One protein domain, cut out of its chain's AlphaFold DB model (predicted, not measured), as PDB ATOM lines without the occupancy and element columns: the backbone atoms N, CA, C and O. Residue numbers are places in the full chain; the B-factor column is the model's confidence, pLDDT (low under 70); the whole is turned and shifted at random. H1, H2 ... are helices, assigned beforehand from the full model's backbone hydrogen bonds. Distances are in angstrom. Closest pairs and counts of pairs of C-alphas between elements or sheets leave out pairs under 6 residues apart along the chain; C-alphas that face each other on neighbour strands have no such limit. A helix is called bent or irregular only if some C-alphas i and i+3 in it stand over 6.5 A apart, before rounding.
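Overview. This is residues 206 to 291 of the 608 residues of the protein "Guanine nucleotide exchange factor" of Coccidioides immitis RMSCC 3703 (UniProt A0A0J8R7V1). Four helices, H1, H3, H5 and H4, stand round the middle of a compact all-helix body, with H2 set across one end, where it packs on H5. H3 and H5 lie side by side, H1 crosses H3 at a steep angle, and H4 sits over the middle from H3, with few contacts to the others. The printed part has 86 residues with five named helices, H1 to H5 in order along it, and no named strand. The radius of gyration of the C-alphas is 12.0 A, and the C-alphas span 35 by 27 by 24 A.

Along the chain. Find C-alpha 206 at (21.740, -90.334, 200.516); from there H1 runs through residues 206 to 216, 15.3 A from first to last C-alpha. H2, residues 223 to 231, covers 11.7 A and is irregular, but only just: C-alphas 225 and 228 are 6.9 A apart. Look next at C-alpha 234 at (36.258, -88.051, 208.835), where H3 begins; it holds residues 234 to 245 over 17.6 A and is irregular, with C-alphas 235 and 238 at 7.9 A. H4, residues 254 to 264, is 15.7 A long. H5, the longest with residues 271 to 288, runs 25.3 A to C-alpha 288 at (31.046, -70.054, 194.612).

Arrangement. Begin at H3, the hub, which touches H1, H2 and H5. With residues 238 to 243 alone it touches H1, the same way at a steep tilt of 62 degrees; the closest C-alphas, those of Asp 207 and Val 239, are 4.6 A apart. H3 and H5 touch and run the same way at a shallow tilt of 34.9 degrees, only just short of steep; their closest C-alphas are Lys 241 and Ala 280, 6.5 A apart. H2 and H3 touch only at the corner, and only just, with 3 pairs of C-alphas within 8 A; the closest, Leu 231 and Arg 240, are 5.7 A apart. H2 touches H5 about perpendicular, at 87 degrees, with C-alphas of Thr 229 and Gln 273 closest at 6.0 A. The helix packing is mostly crossed, but only just: of 3 pairs that touch, the corner left out, 1 is at a shallow tilt. H4 and H5 are close but not clearly touching, with C-alphas of Ala 257 and Trp 285 closest at 7.6 A. H1 and H5 are apart. In the backbone, every O i to N i+4 pair of H1 is within hydrogen-bond range, against 3 of 5 in H2, 6 of 8 in H3, 6 of 7 in H4 and 13 of 14 in H5.

Size, cuts and confidence. The C-alphas farthest apart are those of Gln 222 and Asn 291, at 36.9 A. The printed part has no cut; the link from H2 to H3 is tight, and the others are short. The mean pLDDT of the printed part is 80.4, and residues 217 to 225 and 290 to 291 are under 70.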
ATOM      1  N   ALA A 206      21.896 -90.189 199.072       82.81
ATOM      2  CA  ALA A 206      21.740 -90.334 200.516       82.81
ATOM      3  C   ALA A 206      22.566 -89.324 201.346       82.81
ATOM      4  O   ALA A 206      22.127 -88.932 202.426       82.81
ATOM      5  N   ASP A 207      23.731 -88.871 200.858       84.94
ATOM      6  CA  ASP A 207      24.513 -87.822 201.535       84.94
ATOM      7  C   ASP A 207      23.796 -86.469 201.453       84.94
ATOM      8  O   ASP A 207      23.794 -85.719 202.429       84.94
ATOM      9  N   ARG A 208      23.171 -86.162 200.304       85.25
ATOM     10  CA  ARG A 208      22.349 -84.956 200.122       85.25
ATOM     11  C   ARG A 208      21.079 -85.011 200.958       85.25
ATOM     12  O   ARG A 208      20.777 -84.027 201.620       85.25
ATOM     13  N   ASP A 209      20.398 -86.152 201.004       85.62
ATOM     14  CA  ASP A 209      19.188 -86.328 201.813       85.62
ATOM     15  C   ASP A 209      19.491 -86.147 203.313       85.62
ATOM     16  O   ASP A 209      18.756 -85.469 204.035       85.62
ATOM     17  N   GLN A 210      20.617 -86.697 203.793       82.50
ATOM     18  CA  GLN A 210      21.090 -86.471 205.164       82.50
ATOM     19  C   GLN A 210      21.493 -85.012 205.403       82.50
ATOM     20  O   GLN A 210      21.116 -84.439 206.427       82.50
ATOM     21  N   ALA A 211      22.225 -84.400 204.472       86.00
ATOM     22  CA  ALA A 211      22.641 -83.006 204.558       86.00
ATOM     23  C   ALA A 211      21.450 -82.039 204.597       86.00
ATOM     24  O   ALA A 211      21.419 -81.157 205.452       86.00
ATOM     25  N   GLN A 212      20.445 -82.234 203.739       84.12
ATOM     26  CA  GLN A 212      19.230 -81.423 203.719       84.12
ATOM     27  C   GLN A 212      18.432 -81.614 205.008       84.12
ATOM     28  O   GLN A 212      18.117 -80.638 205.686       84.12
ATOM     29  N   LYS A 213      18.221 -82.864 205.445       83.00
ATOM     30  CA  LYS A 213      17.568 -83.140 206.732       83.00
ATOM     31  C   LYS A 213      18.287 -82.456 207.899       83.00
ATOM     32  O   LYS A 213      17.622 -82.002 208.828       83.00
ATOM     33  N   LEU A 214      19.618 -82.366 207.877       82.38
ATOM     34  CA  LEU A 214      20.406 -81.634 208.875       82.38
ATOM     35  C   LEU A 214      20.297 -80.112 208.735       82.38
ATOM     36  O   LEU A 214      20.273 -79.440 209.757       82.38
ATOM     37  N   TYR A 215      20.226 -79.578 207.514       81.69
ATOM     38  CA  TYR A 215      20.077 -78.146 207.236       81.69
ATOM     39  C   TYR A 215      18.710 -77.605 207.682       81.69
ATOM     40  O   TYR A 215      18.635 -76.482 208.188       81.69
ATOM     41  N   ASP A 216      17.663 -78.420 207.536       80.69
ATOM     42  CA  ASP A 216      16.285 -78.095 207.911       80.69
ATOM     43  C   ASP A 216      16.060 -78.281 209.424       80.69
ATOM     44  O   ASP A 216      15.655 -77.352 210.117       80.69
ATOM     45  N   SER A 217      16.429 -79.440 209.992       67.44
ATOM     46  CA  SER A 217      16.281 -79.714 211.442       67.44
ATOM     47  C   SER A 217      17.339 -79.048 212.339       67.44
ATOM     48  O   SER A 217      17.531 -79.445 213.487       67.44
ATOM     49  N   VAL A 218      18.055 -78.049 211.822       60.50
ATOM     50  CA  VAL A 218      19.030 -77.242 212.574       60.50
ATOM     51  C   VAL A 218      18.371 -76.078 213.322       60.50
ATOM     52  O   VAL A 218      18.983 -75.502 214.223       60.50
ATOM     53  N   GLU A 219      17.127 -75.729 212.976       57.03
ATOM     54  CA  GLU A 219      16.380 -74.668 213.665       57.03
ATOM     55  C   GLU A 219      15.979 -75.074 215.097       57.03
ATOM     56  O   GLU A 219      15.881 -74.213 215.975       57.03
ATOM     57  N   ASP A 220      15.906 -76.385 215.367       57.28
ATOM     58  CA  ASP A 220      15.894 -76.974 216.709       57.28
ATOM     59  C   ASP A 220      17.232 -76.686 217.418       57.28
ATOM     60  O   ASP A 220      18.201 -77.442 217.318       57.28
ATOM     61  N   GLY A 221      17.304 -75.560 218.134       55.12
ATOM     62  CA  GLY A 221      18.564 -74.920 218.545       55.12
ATOM     63  C   GLY A 221      19.561 -75.757 219.363       55.12
ATOM     64  O   GLY A 221      20.737 -75.398 219.402       55.12
ATOM     65  N   GLN A 222      19.144 -76.874 219.969       55.19
ATOM     66  CA  GLN A 222      20.051 -77.839 220.613       55.19
ATOM     67  C   GLN A 222      20.906 -78.613 219.594       55.19
ATOM     68  O   GLN A 222      22.054 -78.960 219.867       55.19
ATOM     69  N   LYS A 223      20.368 -78.879 218.399       62.84
ATOM     70  CA  LYS A 223      21.048 -79.658 217.361       62.84
ATOM     71  C   LYS A 223      22.173 -78.871 216.698       62.84
ATOM     72  O   LYS A 223      23.225 -79.440 216.426       62.84
ATOM     73  N   ALA A 224      21.986 -77.561 216.521       63.16
ATOM     74  CA  ALA A 224      22.986 -76.655 215.957       63.16
ATOM     75  C   ALA A 224      24.330 -76.678 216.712       63.16
ATOM     76  O   ALA A 224      25.371 -76.478 216.087       63.16
ATOM     77  N   GLU A 225      24.322 -76.956 218.022       66.12
ATOM     78  CA  GLU A 225      25.540 -77.099 218.832       66.12
ATOM     79  C   GLU A 225      26.321 -78.380 218.496       66.12
ATOM     80  O   GLU A 225      27.545 -78.356 218.380       66.12
ATOM     81  N   LEU A 226      25.616 -79.489 218.265       73.38
ATOM     82  CA  LEU A 226      26.222 -80.775 217.912       73.38
ATOM     83  C   LEU A 226      26.529 -80.909 216.412       73.38
ATOM     84  O   LEU A 226      27.325 -81.770 216.039       73.38
ATOM     85  N   THR A 227      25.944 -80.074 215.544       79.44
ATOM     86  CA  THR A 227      26.101 -80.176 214.082       79.44
ATOM     87  C   THR A 227      27.560 -80.084 213.627       79.44
ATOM     88  O   THR A 227      27.976 -80.920 212.830       79.44
ATOM     89  N   ALA A 228      28.370 -79.145 214.135       80.81
ATOM     90  CA  ALA A 228      29.775 -79.037 213.711       80.81
ATOM     91  C   ALA A 228      30.610 -80.254 214.151       80.81
ATOM     92  O   ALA A 228      31.316 -80.846 213.332       80.81
ATOM     93  N   THR A 229      30.458 -80.684 215.409       84.75
ATOM     94  CA  THR A 229      31.054 -81.923 215.945       84.75
ATOM     95  C   THR A 229      30.649 -83.144 215.103       84.75
ATOM     96  O   THR A 229      31.486 -83.962 214.724       84.75
ATOM     97  N   TRP A 230      29.366 -83.258 214.746       84.69
ATOM     98  CA  TRP A 230      28.839 -84.362 213.941       84.69
ATOM     99  C   TRP A 230      29.382 -84.355 212.504       84.69
ATOM    100  O   TRP A 230      29.641 -85.428 211.954       84.69
ATOM    101  N   LEU A 231      29.561 -83.174 211.903       84.00
ATOM    102  CA  LEU A 231      29.967 -82.989 210.504       84.00
ATOM    103  C   LEU A 231      31.492 -83.067 210.299       84.00
ATOM    104  O   LEU A 231      31.945 -83.514 209.245       84.00
ATOM    105  N   GLY A 232      32.289 -82.679 211.300       82.50
ATOM    106  CA  GLY A 232      33.759 -82.714 211.276       82.50
ATOM    107  C   GLY A 232      34.385 -84.114 211.383       82.50
ATOM    108  O   GLY A 232      35.594 -84.279 211.192       82.50
ATOM    109  N   ASN A 233      33.580 -85.146 211.644       86.00
ATOM    110  CA  ASN A 233      34.031 -86.538 211.606       86.00
ATOM    111  C   ASN A 233      34.540 -86.922 210.196       86.00
ATOM    112  O   ASN A 233      34.034 -86.407 209.187       86.00
ATOM    113  N   PRO A 234      35.568 -87.790 210.098       82.31
ATOM    114  CA  PRO A 234      36.258 -88.051 208.835       82.31
ATOM    115  C   PRO A 234      35.351 -88.780 207.836       82.31
ATOM    116  O   PRO A 234      35.263 -88.378 206.676       82.31
ATOM    117  N   ASP A 235      34.591 -89.762 208.320       83.88
ATOM    118  CA  ASP A 235      33.737 -90.668 207.534       83.88
ATOM    119  C   ASP A 235      32.573 -89.946 206.836       83.88
ATOM    120  O   ASP A 235      31.951 -90.470 205.917       83.88
ATOM    121  N   ARG A 236      32.275 -88.714 207.266       84.75
ATOM    122  CA  ARG A 236      31.153 -87.895 206.789       84.75
ATOM    123  C   ARG A 236      31.580 -86.827 205.786       84.75
ATOM    124  O   ARG A 236      30.857 -85.857 205.590       84.75
ATOM    125  N   ALA A 237      32.729 -86.992 205.128       84.56
ATOM    126  CA  ALA A 237      33.211 -86.064 204.102       84.56
ATOM    127  C   ALA A 237      32.186 -85.813 202.970       84.56
ATOM    128  O   ALA A 237      32.033 -84.670 202.544       84.56
ATOM    129  N   GLY A 238      31.442 -86.843 202.540       83.88
ATOM    130  CA  GLY A 238      30.361 -86.718 201.549       83.88
ATOM    131  C   GLY A 238      29.210 -85.835 202.042       83.88
ATOM    132  O   GLY A 238      28.906 -84.815 201.425       83.88
ATOM    133  N   VAL A 239      28.643 -86.159 203.212       87.12
ATOM    134  CA  VAL A 239      27.585 -85.363 203.869       87.12
ATOM    135  C   VAL A 239      28.056 -83.937 204.178       87.12
ATOM    136  O   VAL A 239      27.294 -82.990 204.025       87.12
ATOM    137  N   ARG A 240      29.326 -83.752 204.559       89.69
ATOM    138  CA  ARG A 240      29.945 -82.439 204.797       89.69
ATOM    139  C   ARG A 240      30.038 -81.601 203.530       89.69
ATOM    140  O   ARG A 240      29.687 -80.427 203.591       89.69
ATOM    141  N   LYS A 241      30.444 -82.178 202.392       86.69
ATOM    142  CA  LYS A 241      30.385 -81.459 201.112       86.69
ATOM    143  C   LYS A 241      28.935 -81.129 200.748       86.69
ATOM    144  O   LYS A 241      28.627 -79.959 200.565       86.69
ATOM    145  N   ALA A 242      28.035 -82.112 200.778       86.75
ATOM    146  CA  ALA A 242      26.617 -81.914 200.475       86.75
ATOM    147  C   ALA A 242      25.941 -80.837 201.347       86.75
ATOM    148  O   ALA A 242      25.150 -80.046 200.847       86.75
ATOM    149  N   TYR A 243      26.270 -80.766 202.641       86.56
ATOM    150  CA  TYR A 243      25.726 -79.767 203.567       86.56
ATOM    151  C   TYR A 243      26.188 -78.346 203.237       86.56
ATOM    152  O   TYR A 243      25.432 -77.399 203.426       86.56
ATOM    153  N   LEU A 244      27.411 -78.183 202.728       86.81
ATOM    154  CA  LEU A 244      27.957 -76.883 202.335       86.81
ATOM    155  C   LEU A 244      27.564 -76.521 200.888       86.81
ATOM    156  O   LEU A 244      27.400 -75.343 200.580       86.81
ATOM    157  N   ASP A 245      27.305 -77.517 200.032       86.44
ATOM    158  CA  ASP A 245      26.700 -77.342 198.705       86.44
ATOM    159  C   ASP A 245      25.289 -76.715 198.784       86.44
ATOM    160  O   ASP A 245      24.903 -75.980 197.876       86.44
ATOM    161  N   LEU A 246      24.543 -76.945 199.877       84.56
ATOM    162  CA  LEU A 246      23.233 -76.322 200.144       84.56
ATOM    163  C   LEU A 246      23.301 -74.811 200.424       84.56
ATOM    164  O   LEU A 246      22.271 -74.139 200.383       84.56
ATOM    165  N   PHE A 247      24.485 -74.264 200.714       83.56
ATOM    166  CA  PHE A 247      24.660 -72.823 200.863       83.56
ATOM    167  C   PHE A 247      25.034 -72.196 199.517       83.56
ATOM    168  O   PHE A 247      25.995 -72.605 198.854       83.56
ATOM    169  N   ASP A 248      24.296 -71.150 199.150       81.94
ATOM    170  CA  ASP A 248      24.735 -70.171 198.161       81.94
ATOM    171  C   ASP A 248      25.544 -69.076 198.874       81.94
ATOM    172  O   ASP A 248      25.084 -68.479 199.850       81.94
ATOM    173  N   TRP A 249      26.764 -68.845 198.391       82.94
ATOM    174  CA  TRP A 249      27.654 -67.764 198.830       82.94
ATOM    175  C   TRP A 249      28.162 -66.932 197.644       82.94
ATOM    176  O   TRP A 249      29.179 -66.246 197.764       82.94
ATOM    177  N   SER A 250      27.499 -67.008 196.487       79.31
ATOM    178  CA  SER A 250      27.878 -66.250 195.296       79.31
ATOM    179  C   SER A 250      27.800 -64.738 195.560       79.31
ATOM    180  O   SER A 250      26.818 -64.212 196.081       79.31
ATOM    181  N   GLY A 251      28.895 -64.025 195.285       71.44
ATOM    182  CA  GLY A 251      29.033 -62.589 195.548       71.44
ATOM    183  C   GLY A 251      29.108 -62.189 197.031       71.44
ATOM    184  O   GLY A 251      29.216 -60.994 197.321       71.44
ATOM    185  N   MET A 252      29.074 -63.144 197.971       77.25
ATOM    186  CA  MET A 252      29.101 -62.883 199.414       77.25
ATOM    187  C   MET A 252      30.526 -62.813 199.971       77.25
ATOM    188  O   MET A 252      31.346 -63.698 199.726       77.25
ATOM    189  N   ASP A 253      30.794 -61.810 200.811       80.62
ATOM    190  CA  ASP A 253      32.031 -61.724 201.598       80.62
ATOM    191  C   ASP A 253      32.251 -62.956 202.493       80.62
ATOM    192  O   ASP A 253      31.293 -63.579 202.960       80.62
ATOM    193  N   ILE A 254      33.518 -63.268 202.787       82.56
ATOM    194  CA  ILE A 254      33.906 -64.368 203.674       82.56
ATOM    195  C   ILE A 254      33.229 -64.219 205.043       82.56
ATOM    196  O   ILE A 254      32.756 -65.222 205.573       82.56
ATOM    197  N   LEU A 255      33.077 -63.007 205.609       80.19
ATOM    198  CA  LEU A 255      32.296 -62.836 206.844       80.19
ATOM    199  C   LEU A 255      30.821 -63.161 206.664       80.19
ATOM    200  O   LEU A 255      30.195 -63.662 207.595       80.19
ATOM    201  N   ALA A 256      30.231 -62.788 205.531       79.81
ATOM    202  CA  ALA A 256      28.809 -62.976 205.284       79.81
ATOM    203  C   ALA A 256      28.502 -64.471 205.105       79.81
ATOM    204  O   ALA A 256      27.578 -64.988 205.736       79.81
ATOM    205  N   ALA A 257      29.347 -65.183 204.357       83.56
ATOM    206  CA  ALA A 257      29.327 -66.636 204.238       83.56
ATOM    207  C   ALA A 257      29.583 -67.330 205.593       83.56
ATOM    208  O   ALA A 257      28.787 -68.166 206.018       83.56
ATOM    209  N   MET A 258      30.625 -66.924 206.330       83.88
ATOM    210  CA  MET A 258      30.960 -67.475 207.652       83.88
ATOM    211  C   MET A 258      29.850 -67.226 208.683       83.88
ATOM    212  O   MET A 258      29.554 -68.088 209.502       83.88
ATOM    213  N   ARG A 259      29.181 -66.068 208.645       81.44
ATOM    214  CA  ARG A 259      28.009 -65.792 209.493       81.44
ATOM    215  C   ARG A 259      26.781 -66.583 209.076       81.44
ATOM    216  O   ARG A 259      26.027 -66.975 209.960       81.44
ATOM    217  N   SER A 260      26.589 -66.828 207.781       81.62
ATOM    218  CA  SER A 260      25.535 -67.722 207.293       81.62
ATOM    219  C   SER A 260      25.751 -69.132 207.859       81.62
ATOM    220  O   SER A 260      24.870 -69.659 208.542       81.62
ATOM    221  N   LEU A 261      26.974 -69.670 207.739       83.56
ATOM    222  CA  LEU A 261      27.382 -70.945 208.340       83.56
ATOM    223  C   LEU A 261      27.153 -70.958 209.862       83.56
ATOM    224  O   LEU A 261      26.410 -71.799 210.370       83.56
ATOM    225  N   CYS A 262      27.719 -69.984 210.582       81.12
ATOM    226  CA  CYS A 262      27.632 -69.894 212.041       81.12
ATOM    227  C   CYS A 262      26.226 -69.575 212.576       81.12
ATOM    228  O   CYS A 262      25.989 -69.706 213.772       81.12
ATOM    229  N   SER A 263      25.281 -69.151 211.730       78.94
ATOM    230  CA  SER A 263      23.878 -69.016 212.139       78.94
ATOM    231  C   SER A 263      23.170 -70.373 212.227       78.94
ATOM    232  O   SER A 263      22.296 -70.550 213.078       78.94
ATOM    233  N   LYS A 264      23.585 -71.339 211.393       74.75
ATOM    234  CA  LYS A 264      23.028 -72.698 211.305       74.75
ATOM    235  C   LYS A 264      23.824 -73.754 212.087       74.75
ATOM    236  O   LYS A 264      23.231 -74.723 212.545       74.75
ATOM    237  N   MET A 265      25.126 -73.580 212.311       80.12
ATOM    238  CA  MET A 265      25.903 -74.433 213.226       80.12
ATOM    239  C   MET A 265      26.713 -73.603 214.217       80.12
ATOM    240  O   MET A 265      27.306 -72.597 213.843       80.12
ATOM    241  N   ALA A 266      26.815 -74.048 215.466       78.62
ATOM    242  CA  ALA A 266      27.854 -73.541 216.350       78.62
ATOM    243  C   ALA A 266      29.159 -74.280 216.038       78.62
ATOM    244  O   ALA A 266      29.185 -75.508 216.032       78.62
ATOM    245  N   LEU A 267      30.253 -73.549 215.813       78.62
ATOM    246  CA  LEU A 267      31.590 -74.135 215.664       78.62
ATOM    247  C   LEU A 267      32.151 -74.522 217.046       78.62
ATOM    248  O   LEU A 267      33.079 -73.902 217.560       78.62
ATOM    249  N   LYS A 268      31.520 -75.525 217.665       74.56
ATOM    250  CA  LYS A 268      31.841 -76.084 218.980       74.56
ATOM    251  C   LYS A 268      32.071 -77.590 218.810       74.56
ATOM    252  O   LYS A 268      31.231 -78.296 218.250       74.56
ATOM    253  N   GLY A 269      33.247 -78.057 219.221       77.06
ATOM    254  CA  GLY A 269      33.749 -79.408 218.960       77.06
ATOM    255  C   GLY A 269      35.267 -79.462 219.106       77.06
ATOM    256  O   GLY A 269      35.880 -78.491 219.551       77.06
ATOM    257  N   GLU A 270      35.879 -80.580 218.722       85.44
ATOM    258  CA  GLU A 270      37.338 -80.698 218.695       85.44
ATOM    259  C   GLU A 270      37.943 -79.801 217.599       85.44
ATOM    260  O   GLU A 270      37.361 -79.656 216.521       85.44
ATOM    261  N   THR A 271      39.145 -79.255 217.819       84.44
ATOM    262  CA  THR A 271      39.864 -78.443 216.821       84.44
ATOM    263  C   THR A 271      39.941 -79.148 215.464       84.44
ATOM    264  O   THR A 271      39.600 -78.538 214.458       84.44
ATOM    265  N   GLN A 272      40.272 -80.447 215.430       88.00
ATOM    266  CA  GLN A 272      40.319 -81.240 214.192       88.00
ATOM    267  C   GLN A 272      38.967 -81.344 213.470       88.00
ATOM    268  O   GLN A 272      38.924 -81.430 212.244       88.00
ATOM    269  N   GLN A 273      37.855 -81.377 214.209       87.00
ATOM    270  CA  GLN A 273      36.514 -81.438 213.624       87.00
ATOM    271  C   GLN A 273      36.135 -80.088 213.013       87.00
ATOM    272  O   GLN A 273      35.632 -80.053 211.892       87.00
ATOM    273  N   VAL A 274      36.411 -78.987 213.719       85.94
ATOM    274  CA  VAL A 274      36.143 -77.623 213.239       85.94
ATOM    275  C   VAL A 274      37.001 -77.293 212.014       85.94
ATOM    276  O   VAL A 274      36.462 -76.829 211.013       85.94
ATOM    277  N   ASP A 275      38.295 -77.607 212.050       88.69
ATOM    278  CA  ASP A 275      39.251 -77.398 210.951       88.69
ATOM    279  C   ASP A 275      38.773 -78.074 209.652       88.69
ATOM    280  O   ASP A 275      38.592 -77.426 208.623       88.69
ATOM    281  N   ARG A 276      38.355 -79.344 209.738       88.62
ATOM    282  CA  ARG A 276      37.760 -80.100 208.619       88.62
ATOM    283  C   ARG A 276      36.447 -79.522 208.076       88.62
ATOM    284  O   ARG A 276      36.087 -79.830 206.934       88.62
ATOM    285  N   VAL A 277      35.695 -78.749 208.867       87.75
ATOM    286  CA  VAL A 277      34.530 -77.981 208.386       87.75
ATOM    287  C   VAL A 277      34.988 -76.688 207.702       87.75
ATOM    288  O   VAL A 277      34.428 -76.332 206.667       87.75
ATOM    289  N   LEU A 278      36.023 -76.019 208.218       88.81
ATOM    290  CA  LEU A 278      36.595 -74.790 207.654       88.81
ATOM    291  C   LEU A 278      37.324 -75.022 206.315       88.81
ATOM    292  O   LEU A 278      37.188 -74.205 205.402       88.81
ATOM    293  N   ASP A 279      38.001 -76.158 206.144       88.00
ATOM    294  CA  ASP A 279      38.551 -76.624 204.859       88.00
ATOM    295  C   ASP A 279      37.462 -76.752 203.788       88.00
ATOM    296  O   ASP A 279      37.588 -76.276 202.657       88.00
ATOM    297  N   ALA A 280      36.353 -77.398 204.151       86.44
ATOM    298  CA  ALA A 280      35.243 -77.621 203.239       86.44
ATOM    299  C   ALA A 280      34.465 -76.319 202.964       86.44
ATOM    300  O   ALA A 280      34.063 -76.080 201.826       86.44
ATOM    301  N   PHE A 281      34.318 -75.444 203.968       88.06
ATOM    302  CA  PHE A 281      33.763 -74.095 203.824       88.06
ATOM    303  C   PHE A 281      34.597 -73.250 202.858       88.06
ATOM    304  O   PHE A 281      34.043 -72.677 201.925       88.06
ATOM    305  N   SER A 282      35.917 -73.189 203.047       87.88
ATOM    306  CA  SER A 282      36.800 -72.370 202.210       87.88
ATOM    307  C   SER A 282      36.853 -72.894 200.774       87.88
ATOM    308  O   SER A 282      36.705 -72.108 199.840       87.88
ATOM    309  N   SER A 283      36.927 -74.216 200.590       85.31
ATOM    310  CA  SER A 283      36.811 -74.865 199.276       85.31
ATOM    311  C   SER A 283      35.510 -74.473 198.564       85.31
ATOM    312  O   SER A 283      35.545 -73.987 197.435       85.31
ATOM    313  N   ARG A 284      34.364 -74.614 199.242       85.25
ATOM    314  CA  ARG A 284      33.035 -74.278 198.710       85.25
ATOM    315  C   ARG A 284      32.862 -72.775 198.455       85.25
ATOM    316  O   ARG A 284      32.259 -72.391 197.458       85.25
ATOM    317  N   TRP A 285      33.412 -71.909 199.304       83.88
ATOM    318  CA  TRP A 285      33.363 -70.459 199.101       83.88
ATOM    319  C   TRP A 285      34.173 -70.019 197.872       83.88
ATOM    320  O   TRP A 285      33.708 -69.162 197.118       83.88
ATOM    321  N   CYS A 286      35.322 -70.653 197.620       82.12
ATOM    322  CA  CYS A 286      36.110 -70.459 196.401       82.12
ATOM    323  C   CYS A 286      35.420 -71.039 195.148       82.12
ATOM    324  O   CYS A 286      35.493 -70.419 194.088       82.12
ATOM    325  N   GLU A 287      34.713 -72.176 195.254       81.62
ATOM    326  CA  GLU A 287      33.848 -72.701 194.176       81.62
ATOM    327  C   GLU A 287      32.727 -71.699 193.817       81.62
ATOM    328  O   GLU A 287      32.477 -71.458 192.637       81.62
ATOM    329  N   CYS A 288      32.089 -71.071 194.814       79.50
ATOM    330  CA  CYS A 288      31.046 -70.054 194.612       79.50
ATOM    331  C   CYS A 288      31.575 -68.705 194.086       79.50
ATOM    332  O   CYS A 288      30.819 -67.957 193.468       79.50
ATOM    333  N   ASN A 289      32.849 -68.374 194.334       79.94
ATOM    334  CA  ASN A 289      33.441 -67.068 194.021       79.94
ATOM    335  C   ASN A 289      34.751 -67.201 193.216       79.94
ATOM    336  O   ASN A 289      35.807 -66.755 193.671       79.94
ATOM    337  N   PRO A 290      34.722 -67.749 191.985       67.81
ATOM    338  CA  PRO A 290      35.935 -68.010 191.200       67.81
ATOM    339  C   PRO A 290      36.770 -66.748 190.911       67.81
ATOM    340  O   PRO A 290      37.989 -66.831 190.761       67.81
ATOM    341  N   ASN A 291      36.143 -65.566 190.897       60.06
ATOM    342  CA  ASN A 291      36.795 -64.270 190.682       60.06
ATOM    343  C   ASN A 291      37.393 -63.628 191.952       60.06
ATOM    344  O   ASN A 291      37.872 -62.497 191.874       60.06
TER     345      ASN A 291